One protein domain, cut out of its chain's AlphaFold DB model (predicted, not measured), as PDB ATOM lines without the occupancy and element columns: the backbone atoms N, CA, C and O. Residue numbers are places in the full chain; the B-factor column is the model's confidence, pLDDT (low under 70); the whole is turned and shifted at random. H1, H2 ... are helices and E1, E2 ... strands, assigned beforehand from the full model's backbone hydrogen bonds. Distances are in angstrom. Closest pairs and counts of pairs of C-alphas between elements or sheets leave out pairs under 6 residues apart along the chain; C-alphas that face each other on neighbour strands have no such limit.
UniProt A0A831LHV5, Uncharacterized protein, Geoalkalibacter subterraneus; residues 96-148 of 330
ATOM      1  N   LEU A  96     108.555 282.922 347.783       95.81
ATOM      2  CA  LEU A  96     108.170 281.554 348.093       95.81
ATOM      3  C   LEU A  96     109.157 280.935 349.080       95.81
ATOM      4  O   LEU A  96     110.372 280.959 348.881       95.81
ATOM      5  N   LYS A  97     108.622 280.335 350.139       96.62
ATOM      6  CA  LYS A  97     109.404 279.679 351.186       96.62
ATOM      7  C   LYS A  97     109.136 278.187 351.169       96.62
ATOM      8  O   LYS A  97     107.991 277.754 351.069       96.62
ATOM      9  N   ARG A  98     110.206 277.402 351.283       95.50
ATOM     10  CA  ARG A  98     110.099 275.977 351.592       95.50
ATOM     11  C   ARG A  98     110.074 275.812 353.099       95.50
ATOM     12  O   ARG A  98     110.996 276.253 353.780       95.50
ATOM     13  N   GLU A  99     109.037 275.164 353.594       94.88
ATOM     14  CA  GLU A  99     108.915 274.791 354.994       94.88
ATOM     15  C   GLU A  99     108.912 273.280 355.132       94.88
ATOM     16  O   GLU A  99     108.257 272.574 354.366       94.88
ATOM     17  N   GLN A 100     109.637 272.792 356.131       94.81
ATOM     18  CA  GLN A 100     109.732 271.378 356.451       94.81
ATOM     19  C   GLN A 100     109.110 271.148 357.821       94.81
ATOM     20  O   GLN A 100     109.468 271.811 358.792       94.81
ATOM     21  N   GLU A 101     108.191 270.196 357.898       94.69
ATOM     22  CA  GLU A 101     107.500 269.835 359.128       94.69
ATOM     23  C   GLU A 101     107.654 268.337 359.366       94.69
ATOM     24  O   GLU A 101     107.442 267.526 358.460       94.69
ATOM     25  N   VAL A 102     108.006 267.969 360.596       96.12
ATOM     26  CA  VAL A 102     108.000 266.584 361.066       96.12
ATOM     27  C   VAL A 102     107.232 266.561 362.374       96.12
ATOM     28  O   VAL A 102     107.637 267.215 363.331       96.12
ATOM     29  N   PHE A 103     106.108 265.856 362.399       95.06
ATOM     30  CA  PHE A 103     105.210 265.843 363.550       95.06
ATOM     31  C   PHE A 103     104.466 264.514 363.659       95.06
ATOM     32  O   PHE A 103     104.372 263.747 362.698       95.06
ATOM     33  N   TRP A 104     103.931 264.243 364.846       95.50
ATOM     34  CA  TRP A 104     103.026 263.126 365.073       95.50
ATOM     35  C   TRP A 104     101.607 263.476 364.615       95.50
ATOM     36  O   TRP A 104     100.979 264.382 365.169       95.50
ATOM     37  N   ASP A 105     101.067 262.753 363.630       93.88
ATOM     38  CA  ASP A 105      99.653 262.884 363.284       93.88
ATOM     39  C   ASP A 105      98.796 261.988 364.181       93.88
ATOM     40  O   ASP A 105      98.801 260.760 364.080       93.88
ATOM     41  N   GLN A 106      97.999 262.621 365.039       89.81
ATOM     42  CA  GLN A 106      97.144 261.923 366.001       89.81
ATOM     43  C   GLN A 106      96.050 261.089 365.330       89.81
ATOM     44  O   GLN A 106      95.649 260.063 365.872       89.81
ATOM     45  N   LYS A 107      95.549 261.519 364.165       87.81
ATOM     46  CA  LYS A 107      94.429 260.846 363.493       87.81
ATOM     47  C   LYS A 107      94.850 259.523 362.872       87.81
ATOM     48  O   LYS A 107      94.128 258.539 362.992       87.81
ATOM     49  N   SER A 108      95.993 259.511 362.195       85.88
ATOM     50  CA  SER A 108      96.538 258.312 361.550       85.88
ATOM     51  C   SER A 108      97.508 257.527 362.434       85.88
ATOM     52  O   SER A 108      97.884 256.413 362.074       85.88
ATOM     53  N   ALA A 109      97.878 258.070 363.599       86.75
ATOM     54  CA  ALA A 109      98.839 257.486 364.529       86.75
ATOM     55  C   ALA A 109     100.165 257.103 363.845       86.75
ATOM     56  O   ALA A 109     100.682 255.990 364.020       86.75
ATOM     57  N   VAL A 110     100.697 258.030 363.039       89.50
ATOM     58  CA  VAL A 110     102.009 257.921 362.391       89.50
ATOM     59  C   VAL A 110     102.758 259.250 362.419       89.50
ATOM     60  O   VAL A 110     102.167 260.325 362.507       89.50
ATOM     61  N   VAL A 111     104.083 259.176 362.297       94.38
ATOM     62  CA  VAL A 111     104.913 260.358 362.057       94.38
ATOM     63  C   VAL A 111     104.779 260.789 360.602       94.38
ATOM     64  O   VAL A 111     104.993 259.997 359.682       94.38
ATOM     65  N   VAL A 112     104.452 262.060 360.397       94.62
ATOM     66  CA  VAL A 112     104.366 262.696 359.086       94.62
ATOM     67  C   VAL A 112     105.560 263.622 358.928       94.62
ATOM     68  O   VAL A 112     105.794 264.493 359.760       94.62
ATOM     69  N   ALA A 113     106.310 263.435 357.843       95.38
ATOM     70  CA  ALA A 113     107.390 264.323 357.436       95.38
ATOM     71  C   ALA A 113     107.059 264.894 356.056       95.38
ATOM     72  O   ALA A 113     107.033 264.156 355.065       95.38
ATOM     73  N   ARG A 114     106.798 266.199 355.984       95.25
ATOM     74  CA  ARG A 114     106.387 266.872 354.748       95.25
ATOM     75  C   ARG A 114     107.194 268.134 354.482       95.25
ATOM     76  O   ARG A 114     107.658 268.795 355.405       95.25
ATOM     77  N   GLU A 115     107.334 268.453 353.205       96.44
ATOM     78  CA  GLU A 115     107.827 269.738 352.724       96.44
ATOM     79  C   GLU A 115     106.686 270.459 352.005       96.44
ATOM     80  O   GLU A 115     105.941 269.849 351.231       96.44
ATOM     81  N   ARG A 116     106.547 271.758 352.270       96.12
ATOM     82  CA  ARG A 116     105.572 272.635 351.623       96.12
ATOM     83  C   ARG A 116     106.283 273.807 350.970       96.12
ATOM     84  O   ARG A 116     107.133 274.432 351.596       96.12
ATOM     85  N   LEU A 117     105.896 274.136 349.743       96.12
ATOM     86  CA  LEU A 117     106.241 275.410 349.118       96.12
ATOM     87  C   LEU A 117     105.100 276.384 349.383       96.12
ATOM     88  O   LEU A 117     103.964 276.094 349.002       96.12
ATOM     89  N   MET A 118     105.379 277.509 350.035       96.06
ATOM     90  CA  MET A 118     104.342 278.438 350.473       96.06
ATOM     91  C   MET A 118     104.608 279.880 350.056       96.06
ATOM     92  O   MET A 118     105.755 280.321 350.021       96.06
ATOM     93  N   LEU A 119     103.526 280.615 349.800       95.81
ATOM     94  CA  LEU A 119     103.487 282.074 349.814       95.81
ATOM     95  C   LEU A 119     102.672 282.500 351.034       95.81
ATOM     96  O   LEU A 119     101.446 282.377 351.025       95.81
ATOM     97  N   ASP A 120     103.347 282.962 352.083       94.75
ATOM     98  CA  ASP A 120     102.727 283.229 353.386       94.75
ATOM     99  C   ASP A 120     101.849 282.042 353.829       94.75
ATOM    100  O   ASP A 120     102.356 280.934 353.958       94.75
ATOM    101  N   CYS A 121     100.538 282.214 354.027       94.75
ATOM    102  CA  CYS A 121      99.645 281.119 354.420       94.75
ATOM    103  C   CYS A 121      99.160 280.225 353.261       94.75
ATOM    104  O   CYS A 121      98.443 279.251 353.505       94.75
ATOM    105  N   LEU A 122      99.508 280.527 352.006       94.38
ATOM    106  CA  LEU A 122      99.139 279.697 350.858       94.38
ATOM    107  C   LEU A 122     100.167 278.599 350.641       94.38
ATOM    108  O   LEU A 122     101.258 278.855 350.148       94.38
ATOM    109  N   THR A 123      99.792 277.353 350.905       95.19
ATOM    110  CA  THR A 123     100.523 276.202 350.366       95.19
ATOM    111  C   THR A 123     100.280 276.132 348.863       95.19
ATOM    112  O   THR A 123      99.128 276.201 348.445       95.19
ATOM    113  N   LEU A 124     101.336 276.012 348.057       93.62
ATOM    114  CA  LEU A 124     101.297 275.813 346.601       93.62
ATOM    115  C   LEU A 124     101.539 274.337 346.280       93.62
ATOM    116  O   LEU A 124     100.694 273.684 345.669       93.62
ATOM    117  N   GLU A 125     102.648 273.808 346.787       93.38
ATOM    118  CA  GLU A 125     103.035 272.403 346.680       93.38
ATOM    119  C   GLU A 125     103.146 271.795 348.075       93.38
ATOM    120  O   GLU A 125     103.603 272.451 349.012       93.38
ATOM    121  N   GLU A 126     102.762 270.529 348.197       94.69
ATOM    122  CA  GLU A 126     102.954 269.719 349.395       94.69
ATOM    123  C   GLU A 126     103.415 268.327 348.965       94.69
ATOM    124  O   GLU A 126     102.864 267.737 348.035       94.69
ATOM    125  N   GLY A 127     104.439 267.804 349.632       94.12
ATOM    126  CA  GLY A 127     104.972 266.478 349.347       94.12
ATOM    127  C   GLY A 127     105.704 265.875 350.536       94.12
ATOM    128  O   GLY A 127     105.989 266.545 351.528       94.12
ATOM    129  N   ALA A 128     106.021 264.585 350.436       93.25
ATOM    130  CA  ALA A 128     106.796 263.897 351.460       93.25
ATOM    131  C   ALA A 128     108.230 264.447 351.521       93.25
ATOM    132  O   ALA A 128     108.903 264.586 350.494       93.25
ATOM    133  N   LEU A 129     108.720 264.708 352.733       94.44
ATOM    134  CA  LEU A 129     110.097 265.140 352.947       94.44
ATOM    135  C   LEU A 129     111.046 263.957 352.708       94.44
ATOM    136  O   LEU A 129     111.038 262.969 353.444       94.44
ATOM    137  N   LYS A 130     111.873 264.049 351.658       89.50
ATOM    138  CA  LYS A 130     112.759 262.951 351.228       89.50
ATOM    139  C   LYS A 130     113.800 262.576 352.280       89.50
ATOM    140  O   LYS A 130     114.096 261.389 352.445       89.50
ATOM    141  N   GLU A 131     114.327 263.565 352.993       90.81
ATOM    142  CA  GLU A 131     115.375 263.409 354.002       90.81
ATOM    143  C   GLU A 131     114.983 264.162 355.277       90.81
ATOM    144  O   GLU A 131     115.436 265.281 355.509       90.81
ATOM    145  N   PRO A 132     114.097 263.581 356.106       93.56
ATOM    146  CA  PRO A 132     113.699 264.228 357.342       93.56
ATOM    147  C   PRO A 132     114.878 264.260 358.324       93.56
ATOM    148  O   PRO A 132     115.583 263.250 358.446       93.56
ATOM    149  N   PRO A 133     115.077 265.361 359.073       94.19
ATOM    150  CA  PRO A 133     116.105 265.423 360.101       94.19
ATOM    151  C   PRO A 133     115.916 264.299 361.137       94.19
ATOM    152  O   PRO A 133     114.843 264.216 361.745       94.19
ATOM    153  N   PRO A 134     116.937 263.464 361.411       95.00
ATOM    154  CA  PRO A 134     116.800 262.328 362.327       95.00
ATOM    155  C   PRO A 134     116.311 262.712 363.728       95.00
ATOM    156  O   PRO A 134     115.502 262.004 364.320       95.00
ATOM    157  N   LYS A 135     116.754 263.866 364.245       95.25
ATOM    158  CA  LYS A 135     116.303 264.386 365.545       95.25
ATOM    159  C   LYS A 135     114.813 264.738 365.550       95.25
ATOM    160  O   LYS A 135     114.137 264.466 366.533       95.25
ATOM    161  N   ALA A 136     114.300 265.300 364.454       95.50
ATOM    162  CA  ALA A 136     112.891 265.663 364.338       95.50
ATOM    163  C   ALA A 136     111.995 264.417 364.216       95.50
ATOM    164  O   ALA A 136     110.933 264.369 364.828       95.50
ATOM    165  N   LEU A 137     112.454 263.376 363.505       95.94
ATOM    166  CA  LEU A 137     111.765 262.077 363.475       95.94
ATOM    167  C   LEU A 137     111.707 261.437 364.861       95.94
ATOM    168  O   LEU A 137     110.646 260.976 365.270       95.94
ATOM    169  N   ALA A 138     112.834 261.417 365.580       96.31
ATOM    170  CA  ALA A 138     112.880 260.866 366.927       96.31
ATOM    171  C   ALA A 138     111.916 261.607 367.861       96.31
ATOM    172  O   ALA A 138     111.099 260.960 368.506       96.31
ATOM    173  N   ALA A 139     111.938 262.944 367.860       96.19
ATOM    174  CA  ALA A 139     111.027 263.757 368.665       96.19
ATOM    175  C   ALA A 139     109.547 263.482 368.342       96.19
ATOM    176  O   ALA A 139     108.750 263.283 369.255       96.19
ATOM    177  N   ALA A 140     109.184 263.395 367.059       96.50
ATOM    178  CA  ALA A 140     107.812 263.095 366.652       96.50
ATOM    179  C   ALA A 140     107.364 261.681 367.069       96.50
ATOM    180  O   ALA A 140     106.223 261.491 367.483       96.50
ATOM    181  N   TRP A 141     108.247 260.680 366.999       96.31
ATOM    182  CA  TRP A 141     107.926 259.340 367.501       96.31
ATOM    183  C   TRP A 141     107.782 259.309 369.019       96.31
ATOM    184  O   TRP A 141     106.856 258.668 369.506       96.31
ATOM    185  N   LEU A 142     108.657 259.995 369.757       95.75
ATOM    186  CA  LEU A 142     108.559 260.098 371.213       95.75
ATOM    187  C   LEU A 142     107.242 260.752 371.635       95.75
ATOM    188  O   LEU A 142     106.560 260.208 372.496       95.75
ATOM    189  N   GLU A 143     106.832 261.837 370.970       95.06
ATOM    190  CA  GLU A 143     105.518 262.452 371.197       95.06
ATOM    191  C   GLU A 143     104.378 261.448 370.951       95.06
ATOM    192  O   GLU A 143     103.427 261.363 371.727       95.06
ATOM    193  N   GLY A 144     104.470 260.659 369.877       94.12
ATOM    194  CA  GLY A 144     103.491 259.617 369.581       94.12
ATOM    195  C   GLY A 144     103.425 258.527 370.651       94.12
ATOM    196  O   GLY A 144     102.330 258.123 371.041       94.12
ATOM    197  N   ILE A 145     104.579 258.072 371.147       94.50
ATOM    198  CA  ILE A 145     104.674 257.051 372.199       94.50
ATOM    199  C   ILE A 145     104.156 257.594 373.534       94.50
ATOM    200  O   ILE A 145     103.453 256.870 374.226       94.50
ATOM    201  N   ASP A 146     104.435 258.851 373.877       92.62
ATOM    202  CA  ASP A 146     103.921 259.488 375.096       92.62
ATOM    203  C   ASP A 146     102.384 259.593 375.078       92.62
ATOM    204  O   ASP A 146     101.706 259.266 376.050       92.62
ATOM    205  N   ARG A 147     101.801 259.953 373.924       91.12
ATOM    206  CA  ARG A 147     100.342 260.087 373.768       91.12
ATOM    207  C   ARG A 147      99.595 258.755 373.684       91.12
ATOM    208  O   ARG A 147      98.492 258.649 374.214       91.12
ATOM    209  N   VAL A 148     100.126 257.784 372.938       90.56
ATOM    210  CA  VAL A 148      99.468 256.480 372.705       90.56
ATOM    211  C   VAL A 148      99.816 255.477 373.801       90.56
ATOM    212  O   VAL A 148      99.025 254.591 374.111       90.56
TER     213      VAL A 148
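This is residues 96 to 148 of the 330 residues of an uncharacterized protein of Geoalkalibacter subterraneus (UniProt A0A831LHV5). A long, twisted sheet of three antiparallel strands arches over, and a single helix, H1, packs on the outer side of the arch, over the part where E1 ends and E2 begins. E3, the shortest strand, lies beside E2 toward the other end of the sheet, where E1 begins and E2 ends. The printed part has 53 residues, with three named strands and one named helix in the order E1, E2, E3, H1; the sheet order is E1 - E2 - E3 and the class is mixed, helices and strands. The whole is elongated and only just loose, close to compact, with a radius of gyration of the C-alphas of 12.1 A and spans of 35 by 22 by 15 A.

E1 takes residues 97 to 105, from C-alpha 97 at (109.404, 279.679, 351.186), and is 22.9 A long; it bends by 52 degrees at residue 102. E2, the longest strand by residues, takes residues 110 to 119 and is 27.3 A long. E3 takes residues 122 to 128 and is 17.6 A long, ending at C-alpha 128 at (106.796, 263.897, 351.460). H1 takes residues 134 to 148, is 21.0 A long, and ends at C-alpha 148 at (99.468, 256.480, 372.705).

The three strands form a meander, each strand the antiparallel neighbour of the one before. E1 and E2 form a hairpin with 158 degrees between their directions; N 99 and O 116, 2.9 A apart, and N 112 and O 103, 2.9 A apart, are within hydrogen-bond range. E2 and E3 form a second hairpin, at 143 degrees, with N 115 and O 127 within hydrogen-bond range at 2.9 A. E1 and E3 are the edge strands. With H1 on one face, the sheet and helix make two layers. The height of H1 over the sheet is 7.7 A. It lies over E1 and only just over E2, on which 3 of its 15 C-alphas fall. On the local plane its line and that of E1 stand at 20 degrees, and it runs along the strands. The closest C-alphas of E1 and H1 are those of Phe 103 and Ala 140, 4.9 A apart; those of E2 and H1 are Val 111 and Ala 140, 6.1 A apart. In H1 every O i to N i+4 pair is within hydrogen-bond range.

The two C-alphas farthest apart are those of Leu 96 and Val 148, the first and last printed residues, at 36.2 A. The printed part has no cut. The links E1 to E2, E2 to E3 and E3 to H1 are tight, with 4, 2 and 5 residues between the elements. The mean pLDDT of the printed part of this model is 94.0, and no printed residue is under 70.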